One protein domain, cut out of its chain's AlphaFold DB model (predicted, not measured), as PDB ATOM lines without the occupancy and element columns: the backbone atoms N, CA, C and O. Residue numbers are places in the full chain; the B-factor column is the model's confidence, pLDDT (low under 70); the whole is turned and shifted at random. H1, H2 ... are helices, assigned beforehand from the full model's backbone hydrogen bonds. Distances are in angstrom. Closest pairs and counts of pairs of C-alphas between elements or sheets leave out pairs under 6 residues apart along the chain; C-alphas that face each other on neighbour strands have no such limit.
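Overview. This is residues 18 to 65 and 416 to 481 of the 544 residues of an uncharacterized protein of Botrytis galanthina (UniProt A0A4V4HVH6). One long helix, H6, runs through the middle of an elongated helical body, with H4 and H5 packed on it as an up-and-down bundle, each helix running against the one before. H3 packs on H6 too, short H2 crosses its last turns, and H1 lies side by side with H4. The printed part has 114 residues with six named helices, H1 to H6 in chain order, and no named strand: all helix. It is compact, with a radius of gyration of the C-alphas of 14.1 A, and spans 46 by 28 by 24 A.

Arrangement. H1, residues 18 to 30, touches H4, residues 416 to 425, at a shallow tilt of 8 degrees, the same way; their closest C-alphas, Thr 22 and Ser 421, are 6.4 A apart. H2, residues 40 to 47, and H3, residues 51 to 60, touch only at the corner, and only just, with 3 pairs of C-alphas within 8 A. The hub is H6, residues 457 to 478, touching H2, H3, H4 and H5, residues 432 to 448. H5 and H6 form a hairpin at a shallow tilt of 26 degrees, with closest C-alphas Ile 445 and Tyr 462 at 6.1 A. H3 touches residues 464 to 474 of H6, closest at C-alphas Thr 54 and Val 467, 6.4 A. H1 and H5 are apart. In all six helices every O i to N i+4 pair is within hydrogen-bond range.

Along the chain. H1 begins at C-alpha 18 (141.491, 139.439, 152.013) and is 17.4 A long; H2, H3 and H4 measure 10.6 A, 13.8 A and 14.2 A. H5 measures 24.8 A and H6 32.3 A, ending at C-alpha 478 (135.271, 119.167, 137.163).

Size, cuts and confidence. The C-alphas farthest apart, Gly 36 and Asn 452, are 46.7 A apart. Residues 66 to 415 are not printed; C-alphas 65 and 416 are 20.8 A apart across this cut. No link printed whole is long. Low-confidence residues include 60 to 65 and 450 to 457.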
ATOM      1  N   SER A  18     140.897 140.690 152.509       61.59
ATOM      2  CA  SER A  18     141.491 139.439 152.013       61.59
ATOM      3  C   SER A  18     140.492 138.656 151.165       61.59
ATOM      4  O   SER A  18     140.841 138.244 150.063       61.59
ATOM      5  N   PHE A  19     139.244 138.524 151.622       65.69
ATOM      6  CA  PHE A  19     138.160 137.909 150.861       65.69
ATOM      7  C   PHE A  19     137.899 138.638 149.537       65.69
ATOM      8  O   PHE A  19     137.857 137.988 148.502       65.69
ATOM      9  N   ASP A  20     137.811 139.967 149.533       66.50
ATOM     10  CA  ASP A  20     137.590 140.792 148.346       66.50
ATOM     11  C   ASP A  20     138.771 140.694 147.377       66.50
ATOM     12  O   ASP A  20     138.577 140.526 146.176       66.50
ATOM     13  N   CYS A  21     140.011 140.709 147.875       64.50
ATOM     14  CA  CYS A  21     141.185 140.469 147.034       64.50
ATOM     15  C   CYS A  21     141.166 139.070 146.418       64.50
ATOM     16  O   CYS A  21     141.469 138.905 145.235       64.50
ATOM     17  N   THR A  22     140.808 138.060 147.205       67.69
ATOM     18  CA  THR A  22     140.678 136.679 146.743       67.69
ATOM     19  C   THR A  22     139.525 136.523 145.759       67.69
ATOM     20  O   THR A  22     139.686 135.815 144.771       67.69
ATOM     21  N   LYS A  23     138.412 137.232 145.957       71.38
ATOM     22  CA  LYS A  23     137.281 137.308 145.033       71.38
ATOM     23  C   LYS A  23     137.695 137.951 143.715       71.38
ATOM     24  O   LYS A  23     137.459 137.359 142.675       71.38
ATOM     25  N   VAL A  24     138.406 139.079 143.732       72.31
ATOM     26  CA  VAL A  24     138.926 139.725 142.513       72.31
ATOM     27  C   VAL A  24     139.910 138.814 141.774       72.31
ATOM     28  O   VAL A  24     139.857 138.701 140.548       72.31
ATOM     29  N   ARG A  25     140.809 138.129 142.496       69.31
ATOM     30  CA  ARG A  25     141.719 137.131 141.901       69.31
ATOM     31  C   ARG A  25     140.949 135.963 141.296       69.31
ATOM     32  O   ARG A  25     141.255 135.566 140.172       69.31
ATOM     33  N   PHE A  26     139.951 135.458 142.020       72.44
ATOM     34  CA  PHE A  26     139.042 134.425 141.546       72.44
ATOM     35  C   PHE A  26     138.346 134.895 140.271       72.44
ATOM     36  O   PHE A  26     138.526 134.257 139.254       72.44
ATOM     37  N   GLU A  27     137.654 136.031 140.265       74.62
ATOM     38  CA  GLU A  27     136.940 136.561 139.098       74.62
ATOM     39  C   GLU A  27     137.877 136.751 137.900       74.62
ATOM     40  O   GLU A  27     137.558 136.339 136.785       74.62
ATOM     41  N   LYS A  28     139.071 137.310 138.118       78.06
ATOM     42  CA  LYS A  28     140.065 137.493 137.055       78.06
ATOM     43  C   LYS A  28     140.500 136.162 136.445       78.06
ATOM     44  O   LYS A  28     140.552 136.033 135.222       78.06
ATOM     45  N   LYS A  29     140.845 135.186 137.284       72.12
ATOM     46  CA  LYS A  29     141.313 133.873 136.832       72.12
ATOM     47  C   LYS A  29     140.170 133.042 136.262       72.12
ATOM     48  O   LYS A  29     140.340 132.375 135.249       72.12
ATOM     49  N   ALA A  30     139.000 133.120 136.870       70.00
ATOM     50  CA  ALA A  30     137.848 132.328 136.507       70.00
ATOM     51  C   ALA A  30     137.304 132.735 135.129       70.00
ATOM     52  O   ALA A  30     136.897 131.865 134.365       70.00
ATOM     53  N   ASN A  31     137.413 134.023 134.776       75.38
ATOM     54  CA  ASN A  31     137.105 134.562 133.448       75.38
ATOM     55  C   ASN A  31     138.258 134.441 132.432       75.38
ATOM     56  O   ASN A  31     138.084 134.777 131.257       75.38
ATOM     57  N   SER A  32     139.447 133.992 132.853       76.00
ATOM     58  CA  SER A  32     140.560 133.779 131.926       76.00
ATOM     59  C   SER A  32     140.273 132.586 131.011       76.00
ATOM     60  O   SER A  32     139.739 131.562 131.439       76.00
ATOM     61  N   LYS A  33     140.644 132.711 129.734       76.06
ATOM     62  CA  LYS A  33     140.508 131.654 128.717       76.06
ATOM     63  C   LYS A  33     141.717 130.714 128.710       76.06
ATOM     64  O   LYS A  33     142.199 130.292 127.663       76.06
ATOM     65  N   ASP A  34     142.224 130.398 129.897       72.12
ATOM     66  CA  ASP A  34     143.417 129.563 130.065       72.12
ATOM     67  C   ASP A  34     143.147 128.083 129.713       72.12
ATOM     68  O   ASP A  34     144.084 127.308 129.532       72.12
ATOM     69  N   TYR A  35     141.873 127.694 129.549       63.47
ATOM     70  CA  TYR A  35     141.416 126.348 129.176       63.47
ATOM     71  C   TYR A  35     140.855 126.285 127.743       63.47
ATOM     72  O   TYR A  35     139.871 125.599 127.459       63.47
ATOM     73  N   GLY A  36     141.474 127.017 126.814       69.69
ATOM     74  CA  GLY A  36     141.040 127.086 125.417       69.69
ATOM     75  C   GLY A  36     139.940 128.127 125.210       69.69
ATOM     76  O   GLY A  36     140.101 129.281 125.584       69.69
ATOM     77  N   ASN A  37     138.820 127.757 124.581       71.31
ATOM     78  CA  ASN A  37     137.713 128.701 124.348       71.31
ATOM     79  C   ASN A  37     136.796 128.888 125.564       71.31
ATOM     80  O   ASN A  37     136.016 129.841 125.578       71.31
ATOM     81  N   LEU A  38     136.886 127.987 126.544       72.19
ATOM     82  CA  LEU A  38     136.071 127.989 127.752       72.19
ATOM     83  C   LEU A  38     136.845 128.640 128.897       72.19
ATOM     84  O   LEU A  38     138.043 128.404 129.075       72.19
ATOM     85  N   SER A  39     136.145 129.463 129.666       82.44
ATOM     86  CA  SER A  39     136.637 129.967 130.940       82.44
ATOM     87  C   SER A  39     136.536 128.878 132.015       82.44
ATOM     88  O   SER A  39     135.814 127.888 131.857       82.44
ATOM     89  N   LEU A  40     137.243 129.043 133.135       79.38
ATOM     90  CA  LEU A  40     137.083 128.137 134.278       79.38
ATOM     91  C   LEU A  40     135.632 128.153 134.786       79.38
ATOM     92  O   LEU A  40     135.119 127.105 135.160       79.38
ATOM     93  N   ILE A  41     134.956 129.308 134.751       80.50
ATOM     94  CA  ILE A  41     133.531 129.418 135.111       80.50
ATOM     95  C   ILE A  41     132.678 128.512 134.227       80.50
ATOM     96  O   ILE A  41     131.853 127.767 134.750       80.50
ATOM     97  N   ASP A  42     132.904 128.527 132.912       81.56
ATOM     98  CA  ASP A  42     132.127 127.706 131.977       81.56
ATOM     99  C   ASP A  42     132.296 126.211 132.275       81.56
ATOM    100  O   ASP A  42     131.326 125.454 132.260       81.56
ATOM    101  N   ILE A  43     133.522 125.789 132.604       82.12
ATOM    102  CA  ILE A  43     133.830 124.401 132.970       82.12
ATOM    103  C   ILE A  43     133.147 124.016 134.288       82.12
ATOM    104  O   ILE A  43     132.573 122.928 134.392       82.12
ATOM    105  N   LEU A  44     133.186 124.895 135.291       83.75
ATOM    106  CA  LEU A  44     132.559 124.636 136.586       83.75
ATOM    107  C   LEU A  44     131.031 124.585 136.477       83.75
ATOM    108  O   LEU A  44     130.434 123.659 137.015       83.75
ATOM    109  N   ILE A  45     130.404 125.507 135.738       83.06
ATOM    110  CA  ILE A  45     128.949 125.513 135.508       83.06
ATOM    111  C   ILE A  45     128.511 124.275 134.717       83.06
ATOM    112  O   ILE A  45     127.470 123.694 135.018       83.06
ATOM    113  N   ALA A  46     129.297 123.849 133.724       82.81
ATOM    114  CA  ALA A  46     129.016 122.622 132.982       82.81
ATOM    115  C   ALA A  46     129.101 121.367 133.869       82.81
ATOM    116  O   ALA A  46     128.392 120.393 133.616       82.81
ATOM    117  N   SER A  47     129.954 121.393 134.897       81.12
ATOM    118  CA  SER A  47     130.157 120.274 135.825       81.12
ATOM    119  C   SER A  47     129.114 120.245 136.948       81.12
ATOM    120  O   SER A  47     128.627 119.173 137.299       81.12
ATOM    121  N   ASP A  48     128.736 121.410 137.481       81.62
ATOM    122  CA  ASP A  48     127.650 121.571 138.446       81.62
ATOM    123  C   ASP A  48     126.885 122.884 138.170       81.62
ATOM    124  O   ASP A  48     127.376 123.974 138.486       81.62
ATOM    125  N   PRO A  49     125.652 122.817 137.633       82.50
ATOM    126  CA  PRO A  49     124.838 124.001 137.357       82.50
ATOM    127  C   PRO A  49     124.564 124.878 138.587       82.50
ATOM    128  O   PRO A  49     124.315 126.078 138.438       82.50
ATOM    129  N   LYS A  50     124.637 124.318 139.807       84.00
ATOM    130  CA  LYS A  50     124.479 125.078 141.058       84.00
ATOM    131  C   LYS A  50     125.620 126.068 141.282       84.00
ATOM    132  O   LYS A  50     125.426 127.058 141.978       84.00
ATOM    133  N   VAL A  51     126.770 125.883 140.629       83.19
ATOM    134  CA  VAL A  51     127.886 126.838 140.685       83.19
ATOM    135  C   VAL A  51     127.444 128.228 140.244       83.19
ATOM    136  O   VAL A  51     127.900 129.207 140.817       83.19
ATOM    137  N   SER A  52     126.518 128.342 139.287       80.81
ATOM    138  CA  SER A  52     126.010 129.647 138.852       80.81
ATOM    139  C   SER A  52     125.378 130.431 140.012       80.81
ATOM    140  O   SER A  52     125.707 131.599 140.224       80.81
ATOM    141  N   SER A  53     124.557 129.779 140.846       82.06
ATOM    142  CA  SER A  53     123.976 130.428 142.027       82.06
ATOM    143  C   SER A  53     125.002 130.643 143.145       82.06
ATOM    144  O   SER A  53     124.927 131.654 143.840       82.06
ATOM    145  N   THR A  54     126.001 129.769 143.296       82.19
ATOM    146  CA  THR A  54     127.136 129.969 144.217       82.19
ATOM    147  C   THR A  54     127.988 131.183 143.830       82.19
ATOM    148  O   THR A  54     128.355 131.978 144.693       82.19
ATOM    149  N   LEU A  55     128.276 131.373 142.541       77.56
ATOM    150  CA  LEU A  55     129.011 132.530 142.019       77.56
ATOM    151  C   LEU A  55     128.201 133.819 142.148       77.56
ATOM    152  O   LEU A  55     128.746 134.862 142.513       77.56
ATOM    153  N   GLN A  56     126.891 133.735 141.922       78.88
ATOM    154  CA  GLN A  56     125.981 134.843 142.179       78.88
ATOM    155  C   GLN A  56     125.994 135.215 143.669       78.88
ATOM    156  O   GLN A  56     126.211 136.374 143.998       78.88
ATOM    157  N   ARG A  57     125.929 134.237 144.585       79.12
ATOM    158  CA  ARG A  57     126.086 134.458 146.037       79.12
ATOM    159  C   ARG A  57     127.449 135.043 146.409       79.12
ATOM    160  O   ARG A  57     127.503 135.909 147.274       79.12
ATOM    161  N   LEU A  58     128.541 134.613 145.770       75.19
ATOM    162  CA  LEU A  58     129.872 135.213 145.949       75.19
ATOM    163  C   LEU A  58     129.867 136.696 145.554       75.19
ATOM    164  O   LEU A  58     130.501 137.525 146.211       75.19
ATOM    165  N   THR A  59     129.144 137.027 144.485       71.06
ATOM    166  CA  THR A  59     129.004 138.389 143.958       71.06
ATOM    167  C   THR A  59     128.133 139.256 144.867       71.06
ATOM    168  O   THR A  59     128.545 140.369 145.199       71.06
ATOM    169  N   ASP A  60     127.004 138.702 145.313       69.88
ATOM    170  CA  ASP A  60     125.954 139.348 146.106       69.88
ATOM    171  C   ASP A  60     126.267 139.427 147.599       69.88
ATOM    172  O   ASP A  60     125.630 140.207 148.307       69.88
ATOM    173  N   LEU A  61     127.246 138.649 148.083       66.50
ATOM    174  CA  LEU A  61     127.799 138.771 149.431       66.50
ATOM    175  C   LEU A  61     128.178 140.244 149.643       66.50
ATOM    176  O   LEU A  61     129.092 140.753 148.981       66.50
ATOM    177  N   PRO A  62     127.446 140.971 150.502       56.25
ATOM    178  CA  PRO A  62     127.594 142.410 150.561       56.25
ATOM    179  C   PRO A  62     128.979 142.756 151.105       56.25
ATOM    180  O   PRO A  62     129.418 142.200 152.111       56.25
ATOM    181  N   LYS A  63     129.629 143.746 150.471       52.53
ATOM    182  CA  LYS A  63     130.929 144.313 150.896       52.53
ATOM    183  C   LYS A  63     130.941 144.689 152.383       52.53
ATOM    184  O   LYS A  63     131.977 144.690 153.037       52.53
ATOM    185  N   THR A  64     129.763 145.012 152.911       48.97
ATOM    186  CA  THR A  64     129.456 145.135 154.333       48.97
ATOM    187  C   THR A  64     128.054 144.575 154.554       48.97
ATOM    188  O   THR A  64     127.077 145.189 154.121       48.97
ATOM    189  N   LEU A  65     127.926 143.413 155.199       47.78
ATOM    190  CA  LEU A  65     126.618 142.916 155.640       47.78
ATOM    191  C   LEU A  65     125.949 143.968 156.545       47.78
ATOM    192  O   LEU A  65     126.642 144.555 157.384       47.78
ATOM    193  N   PHE A 416     143.828 130.361 154.718       92.62
ATOM    194  CA  PHE A 416     142.663 129.760 154.068       92.62
ATOM    195  C   PHE A 416     142.487 130.331 152.663       92.62
ATOM    196  O   PHE A 416     142.365 129.586 151.692       92.62
ATOM    197  N   PHE A 417     142.515 131.660 152.550       87.31
ATOM    198  CA  PHE A 417     142.319 132.343 151.279       87.31
ATOM    199  C   PHE A 417     143.471 132.129 150.300       87.31
ATOM    200  O   PHE A 417     143.219 131.988 149.107       87.31
ATOM    201  N   GLU A 418     144.711 132.043 150.780       89.69
ATOM    202  CA  GLU A 418     145.866 131.733 149.939       89.69
ATOM    203  C   GLU A 418     145.778 130.308 149.375       89.69
ATOM    204  O   GLU A 418     145.965 130.100 148.174       89.69
ATOM    205  N   LEU A 419     145.412 129.325 150.206       92.44
ATOM    206  CA  LEU A 419     145.240 127.948 149.748       92.44
ATOM    207  C   LEU A 419     144.067 127.824 148.766       92.44
ATOM    208  O   LEU A 419     144.202 127.179 147.725       92.44
ATOM    209  N   PHE A 420     142.946 128.495 149.049       90.69
ATOM    210  CA  PHE A 420     141.808 128.588 148.135       90.69
ATOM    211  C   PHE A 420     142.208 129.210 146.790       90.69
ATOM    212  O   PHE A 420     141.928 128.630 145.740       90.69
ATOM    213  N   SER A 421     142.910 130.348 146.798       85.75
ATOM    214  CA  SER A 421     143.411 130.982 145.576       85.75
ATOM    215  C   SER A 421     144.322 130.044 144.790       85.75
ATOM    216  O   SER A 421     144.169 129.936 143.578       85.75
ATOM    217  N   ASN A 422     145.207 129.300 145.456       88.94
ATOM    218  CA  ASN A 422     146.074 128.341 144.782       88.94
ATOM    219  C   ASN A 422     145.297 127.196 144.103       88.94
ATOM    220  O   ASN A 422     145.660 126.809 142.989       88.94
ATOM    221  N   ILE A 423     144.233 126.683 144.736       90.06
ATOM    222  CA  ILE A 423     143.340 125.666 144.151       90.06
ATOM    223  C   ILE A 423     142.641 126.220 142.904       90.06
ATOM    224  O   ILE A 423     142.605 125.555 141.874       90.06
ATOM    225  N   VAL A 424     142.121 127.446 142.975       84.94
ATOM    226  CA  VAL A 424     141.437 128.110 141.852       84.94
ATOM    227  C   VAL A 424     142.399 128.433 140.710       84.94
ATOM    228  O   VAL A 424     142.041 128.307 139.542       84.94
ATOM    229  N   GLU A 425     143.616 128.876 141.023       83.88
ATOM    230  CA  GLU A 425     144.623 129.226 140.021       83.88
ATOM    231  C   GLU A 425     145.186 127.999 139.305       83.88
ATOM    232  O   GLU A 425     145.562 128.098 138.135       83.88
ATOM    233  N   ASN A 426     145.235 126.857 139.997       85.69
ATOM    234  CA  ASN A 426     145.846 125.624 139.514       85.69
ATOM    235  C   ASN A 426     144.942 124.401 139.781       85.69
ATOM    236  O   ASN A 426     145.381 123.454 140.437       85.69
ATOM    237  N   PRO A 427     143.703 124.363 139.257       83.19
ATOM    238  CA  PRO A 427     142.710 123.347 139.612       83.19
ATOM    239  C   PRO A 427     143.153 121.929 139.238       83.19
ATOM    240  O   PRO A 427     142.936 120.994 139.999       83.19
ATOM    241  N   GLN A 428     143.883 121.784 138.130       81.69
ATOM    242  CA  GLN A 428     144.458 120.509 137.677       81.69
ATOM    243  C   GLN A 428     145.587 119.987 138.583       81.69
ATOM    244  O   GLN A 428     145.881 118.796 138.588       81.69
ATOM    245  N   LEU A 429     146.250 120.882 139.321       81.75
ATOM    246  CA  LEU A 429     147.348 120.565 140.242       81.75
ATOM    247  C   LEU A 429     146.890 120.605 141.708       81.75
ATOM    248  O   LEU A 429     147.713 120.469 142.619       81.75
ATOM    249  N   SER A 430     145.591 120.814 141.944       80.56
ATOM    250  CA  SER A 430     145.012 120.859 143.279       80.56
ATOM    251  C   SER A 430     145.203 119.513 143.970       80.56
ATOM    252  O   SER A 430     144.735 118.477 143.505       80.56
ATOM    253  N   ARG A 431     145.853 119.525 145.133       83.56
ATOM    254  CA  ARG A 431     146.045 118.320 145.950       83.56
ATOM    255  C   ARG A 431     144.753 117.993 146.700       83.56
ATOM    256  O   ARG A 431     144.104 118.908 147.202       83.56
ATOM    257  N   SER A 432     144.420 116.704 146.863       86.88
ATOM    258  CA  SER A 432     143.279 116.285 147.711       86.88
ATOM    259  C   SER A 432     143.416 116.829 149.136       86.88
ATOM    260  O   SER A 432     142.458 117.372 149.679       86.88
ATOM    261  N   ARG A 433     144.644 116.806 149.681       92.31
ATOM    262  CA  ARG A 433     144.983 117.384 150.993       92.31
ATOM    263  C   ARG A 433     144.535 118.842 151.115       92.31
ATOM    264  O   ARG A 433     143.956 119.208 152.127       92.31
ATOM    265  N   ASP A 434     144.745 119.669 150.093       93.19
ATOM    266  CA  ASP A 434     144.413 121.099 150.167       93.19
ATOM    267  C   ASP A 434     142.891 121.305 150.247       93.19
ATOM    268  O   ASP A 434     142.406 122.129 151.017       93.19
ATOM    269  N   GLN A 435     142.129 120.493 149.510       90.75
ATOM    270  CA  GLN A 435     140.664 120.509 149.536       90.75
ATOM    271  C   GLN A 435     140.114 120.024 150.886       90.75
ATOM    272  O   GLN A 435     139.163 120.602 151.416       90.75
ATOM    273  N   GLU A 436     140.723 118.985 151.460       93.06
ATOM    274  CA  GLU A 436     140.380 118.457 152.785       93.06
ATOM    275  C   GLU A 436     140.641 119.488 153.889       93.06
ATOM    276  O   GLU A 436     139.796 119.670 154.766       93.06
ATOM    277  N   LEU A 437     141.757 120.222 153.816       95.56
ATOM    278  CA  LEU A 437     142.078 121.293 154.762       95.56
ATOM    279  C   LEU A 437     141.076 122.452 154.692       95.56
ATOM    280  O   LEU A 437     140.643 122.944 155.738       95.56
ATOM    281  N   ILE A 438     140.660 122.857 153.486       94.56
ATOM    282  CA  ILE A 438     139.599 123.859 153.295       94.56
ATOM    283  C   ILE A 438     138.293 123.384 153.944       94.56
ATOM    284  O   ILE A 438     137.717 124.107 154.759       94.56
ATOM    285  N   ALA A 439     137.850 122.160 153.643       93.50
ATOM    286  CA  ALA A 439     136.609 121.606 154.185       93.50
ATOM    287  C   ALA A 439     136.639 121.494 155.719       93.50
ATOM    288  O   ALA A 439     135.702 121.919 156.398       93.50
ATOM    289  N   MET A 440     137.741 120.986 156.274       93.88
ATOM    290  CA  MET A 440     137.938 120.852 157.716       93.88
ATOM    291  C   MET A 440     137.927 122.215 158.426       93.88
ATOM    292  O   MET A 440     137.314 122.342 159.490       93.88
ATOM    293  N   THR A 441     138.534 123.241 157.822       93.19
ATOM    294  CA  THR A 441     138.544 124.606 158.373       93.19
ATOM    295  C   THR A 441     137.136 125.203 158.394       93.19
ATOM    296  O   THR A 441     136.720 125.758 159.412       93.19
ATOM    297  N   ILE A 442     136.367 125.038 157.310       92.12
ATOM    298  CA  ILE A 442     134.966 125.490 157.224       92.12
ATOM    299  C   ILE A 442     134.117 124.823 158.310       92.12
ATOM    300  O   ILE A 442     133.334 125.490 158.984       92.12
ATOM    301  N   GLU A 443     134.295 123.520 158.525       90.12
ATOM    302  CA  GLU A 443     133.593 122.792 159.581       90.12
ATOM    303  C   GLU A 443     133.994 123.284 160.984       90.12
ATOM    304  O   GLU A 443     133.139 123.439 161.860       90.12
ATOM    305  N   GLY A 444     135.279 123.589 161.194       87.44
ATOM    306  CA  GLY A 444     135.779 124.204 162.425       87.44
ATOM    307  C   GLY A 444     135.113 125.551 162.720       87.44
ATOM    308  O   GLY A 444     134.647 125.771 163.839       87.44
ATOM    309  N   ILE A 445     134.994 126.415 161.706       85.19
ATOM    310  CA  ILE A 445     134.294 127.706 161.803       85.19
ATOM    311  C   ILE A 445     132.799 127.495 162.071       85.19
ATOM    312  O   ILE A 445     132.235 128.148 162.949       85.19
ATOM    313  N   SER A 446     132.167 126.541 161.382       85.19
ATOM    314  CA  SER A 446     130.756 126.188 161.586       85.19
ATOM    315  C   SER A 446     130.468 125.802 163.037       85.19
ATOM    316  O   SER A 446     129.493 126.269 163.623       85.19
ATOM    317  N   ARG A 447     131.362 125.020 163.658       81.19
ATOM    318  CA  ARG A 447     131.242 124.590 165.060       81.19
ATOM    319  C   ARG A 447     131.342 125.745 166.061       81.19
ATOM    320  O   ARG A 447     130.790 125.638 167.152       81.19
ATOM    321  N   GLN A 448     132.051 126.821 165.723       77.12
ATOM    322  CA  GLN A 448     132.165 128.000 166.592       77.12
ATOM    323  C   GLN A 448     131.000 128.983 166.433       77.12
ATOM    324  O   GLN A 448     130.836 129.869 167.270       77.12
ATOM    325  N   ARG A 449     130.183 128.846 165.384       75.12
ATOM    326  CA  ARG A 449     129.021 129.704 165.155       75.12
ATOM    327  C   ARG A 449     127.890 129.357 166.122       75.12
ATOM    328  O   ARG A 449     127.474 128.207 166.217       75.12
ATOM    329  N   HIS A 450     127.305 130.377 166.744       68.94
ATOM    330  CA  HIS A 450     126.047 130.228 167.469       68.94
ATOM    331  C   HIS A 450     124.856 130.372 166.506       68.94
ATOM    332  O   HIS A 450     124.751 131.377 165.801       68.94
ATOM    333  N   SER A 451     123.939 129.400 166.485       65.56
ATOM    334  CA  SER A 451     122.784 129.365 165.564       65.56
ATOM    335  C   SER A 451     121.891 130.606 165.664       65.56
ATOM    336  O   SER A 451     121.451 131.134 164.649       65.56
ATOM    337  N   ASN A 452     121.680 131.101 166.884       64.19
ATOM    338  CA  ASN A 452     120.810 132.252 167.160       64.19
ATOM    339  C   ASN A 452     121.461 133.631 166.920       64.19
ATOM    340  O   ASN A 452     120.788 134.639 167.091       64.19
ATOM    341  N   TYR A 453     122.747 133.698 166.549       64.38
ATOM    342  CA  TYR A 453     123.465 134.962 166.315       64.38
ATOM    343  C   TYR A 453     124.075 134.986 164.917       64.38
ATOM    344  O   TYR A 453     125.297 134.975 164.734       64.38
ATOM    345  N   ILE A 454     123.200 135.040 163.914       64.38
ATOM    346  CA  ILE A 454     123.569 135.130 162.492       64.38
ATOM    347  C   ILE A 454     124.383 136.394 162.174       64.38
ATOM    348  O   ILE A 454     125.158 136.425 161.226       64.38
ATOM    349  N   SER A 455     124.263 137.422 163.013       62.34
ATOM    350  CA  SER A 455     124.991 138.683 162.910       62.34
ATOM    351  C   SER A 455     126.389 138.649 163.551       62.34
ATOM    352  O   SER A 455     127.125 139.639 163.435       62.34
ATOM    353  N   SER A 456     126.776 137.543 164.202       66.06
ATOM    354  CA  SER A 456     128.091 137.373 164.835       66.06
ATOM    355  C   SER A 456     129.230 137.313 163.817       66.06
ATOM    356  O   SER A 456     129.067 136.843 162.693       66.06
ATOM    357  N   ALA A 457     130.423 137.738 164.233       67.56
ATOM    358  CA  ALA A 457     131.644 137.653 163.439       67.56
ATOM    359  C   ALA A 457     131.876 136.261 162.815       67.56
ATOM    360  O   ALA A 457     132.110 136.153 161.612       67.56
ATOM    361  N   CYS A 458     131.755 135.191 163.608       72.25
ATOM    362  CA  CYS A 458     131.932 133.822 163.118       72.25
ATOM    363  C   CYS A 458     130.854 133.402 162.115       72.25
ATOM    364  O   CYS A 458     131.180 132.740 161.134       72.25
ATOM    365  N   ALA A 459     129.594 133.809 162.311       73.75
ATOM    366  CA  ALA A 459     128.534 133.534 161.343       73.75
ATOM    367  C   ALA A 459     128.809 134.197 159.988       73.75
ATOM    368  O   ALA A 459     128.714 133.539 158.955       73.75
ATOM    369  N   ARG A 460     129.243 135.461 159.992       73.31
ATOM    370  CA  ARG A 460     129.558 136.193 158.756       73.31
ATOM    371  C   ARG A 460     130.784 135.633 158.031       73.31
ATOM    372  O   ARG A 460     130.799 135.519 156.807       73.31
ATOM    373  N   VAL A 461     131.820 135.270 158.788       77.31
ATOM    374  CA  VAL A 461     133.009 134.606 158.236       77.31
ATOM    375  C   VAL A 461     132.624 133.259 157.632       77.31
ATOM    376  O   VAL A 461     133.054 132.964 156.519       77.31
ATOM    377  N   TYR A 462     131.783 132.481 158.324       83.81
ATOM    378  CA  TYR A 462     131.280 131.196 157.840       83.81
ATOM    379  C   TYR A 462     130.597 131.319 156.477       83.81
ATOM    380  O   TYR A 462     130.912 130.546 155.579       83.81
ATOM    381  N   GLU A 463     129.714 132.303 156.292       80.31
ATOM    382  CA  GLU A 463     129.034 132.524 155.007       80.31
ATOM    383  C   GLU A 463     130.025 132.722 153.854       80.31
ATOM    384  O   GLU A 463     129.854 132.134 152.786       80.31
ATOM    385  N   SER A 464     131.095 133.483 154.093       78.56
ATOM    386  CA  SER A 464     132.126 133.763 153.087       78.56
ATOM    387  C   SER A 464     132.938 132.508 152.744       78.56
ATOM    388  O   SER A 464     133.121 132.177 151.573       78.56
ATOM    389  N   VAL A 465     133.400 131.766 153.758       86.25
ATOM    390  CA  VAL A 465     134.219 130.560 153.539       86.25
ATOM    391  C   VAL A 465     133.401 129.367 153.038       86.25
ATOM    392  O   VAL A 465     133.941 128.521 152.327       86.25
ATOM    393  N   ALA A 466     132.104 129.294 153.352       88.38
ATOM    394  CA  ALA A 466     131.214 128.243 152.864       88.38
ATOM    395  C   ALA A 466     131.060 128.308 151.338       88.38
ATOM    396  O   ALA A 466     131.152 127.279 150.672       88.38
ATOM    397  N   VAL A 467     130.930 129.517 150.776       85.94
ATOM    398  CA  VAL A 467     130.912 129.727 149.319       85.94
ATOM    399  C   VAL A 467     132.232 129.280 148.681       85.94
ATOM    400  O   VAL A 467     132.221 128.595 147.659       85.94
ATOM    401  N   CYS A 468     133.377 129.575 149.307       87.75
ATOM    402  CA  CYS A 468     134.670 129.044 148.858       87.75
ATOM    403  C   CYS A 468     134.692 127.505 148.858       87.75
ATOM    404  O   CYS A 468     135.208 126.900 147.920       87.75
ATOM    405  N   GLY A 469     134.109 126.865 149.875       90.44
ATOM    406  CA  GLY A 469     133.991 125.407 149.955       90.44
ATOM    407  C   GLY A 469     133.162 124.798 148.822       90.44
ATOM    408  O   GLY A 469     133.578 123.802 148.233       90.44
ATOM    409  N   GLU A 470     132.032 125.419 148.474       89.94
ATOM    410  CA  GLU A 470     131.195 125.006 147.338       89.94
ATOM    411  C   GLU A 470     131.979 125.074 146.012       89.94
ATOM    412  O   GLU A 470     131.963 124.123 145.231       89.94
ATOM    413  N   ILE A 471     132.748 126.148 145.793       87.56
ATOM    414  CA  ILE A 471     133.603 126.301 144.603       87.56
ATOM    415  C   ILE A 471     134.700 125.228 144.564       87.56
ATOM    416  O   ILE A 471     134.940 124.626 143.518       87.56
ATOM    417  N   VAL A 472     135.362 124.952 145.692       90.44
ATOM    418  CA  VAL A 472     136.393 123.903 145.773       90.44
ATOM    419  C   VAL A 472     135.804 122.521 145.481       90.44
ATOM    420  O   VAL A 472     136.434 121.718 144.788       90.44
ATOM    421  N   LEU A 473     134.586 122.246 145.953       89.62
ATOM    422  CA  LEU A 473     133.886 121.001 145.649       89.62
ATOM    423  C   LEU A 473     133.572 120.881 144.150       89.62
ATOM    424  O   LEU A 473     133.796 119.817 143.573       89.62
ATOM    425  N   ALA A 474     133.126 121.962 143.511       88.12
ATOM    426  CA  ALA A 474     132.892 121.989 142.070       88.12
ATOM    427  C   ALA A 474     134.188 121.778 141.269       88.12
ATOM    428  O   ALA A 474     134.203 121.004 140.313       88.12
ATOM    429  N   ILE A 475     135.305 122.382 141.697       87.25
ATOM    430  CA  ILE A 475     136.631 122.147 141.101       87.25
ATOM    431  C   ILE A 475     137.007 120.665 141.193       87.25
ATOM    432  O   ILE A 475     137.447 120.087 140.203       87.25
ATOM    433  N   LYS A 476     136.791 120.027 142.350       88.12
ATOM    434  CA  LYS A 476     137.057 118.593 142.539       88.12
ATOM    435  C   LYS A 476     136.239 117.710 141.589       88.12
ATOM    436  O   LYS A 476     136.729 116.671 141.157       88.12
ATOM    437  N   GLN A 477     135.001 118.100 141.283       87.06
ATOM    438  CA  GLN A 477     134.124 117.366 140.366       87.06
ATOM    439  C   GLN A 477     134.507 117.577 138.897       87.06
ATOM    440  O   GLN A 477     134.506 116.619 138.129       87.06
ATOM    441  N   ALA A 478     134.858 118.808 138.520       85.69
ATOM    442  CA  ALA A 478     135.271 119.167 137.163       85.69
ATOM    443  C   ALA A 478     136.653 118.607 136.795       85.69
ATOM    444  O   ALA A 478     136.911 118.247 135.646       85.69
ATOM    445  N   PHE A 479     137.544 118.525 137.784       84.50
ATOM    446  CA  PHE A 479     138.919 118.059 137.647       84.50
ATOM    447  C   PHE A 479     139.183 116.932 138.651       84.50
ATOM    448  O   PHE A 479     139.919 117.125 139.625       84.50
ATOM    449  N   PRO A 480     138.563 115.752 138.462       76.50
ATOM    450  CA  PRO A 480     138.835 114.619 139.325       76.50
ATOM    451  C   PRO A 480     140.330 114.291 139.241       76.50
ATOM    452  O   PRO A 480     140.909 114.383 138.153       76.50
ATOM    453  N   PRO A 481     140.973 113.912 140.362       66.56
ATOM    454  CA  PRO A 481     142.369 113.511 140.334       66.56
ATOM    455  C   PRO A 481     142.506 112.409 139.290       66.56
ATOM    456  O   PRO A 481     141.855 111.365 139.381       66.56
TER     457      PRO A 481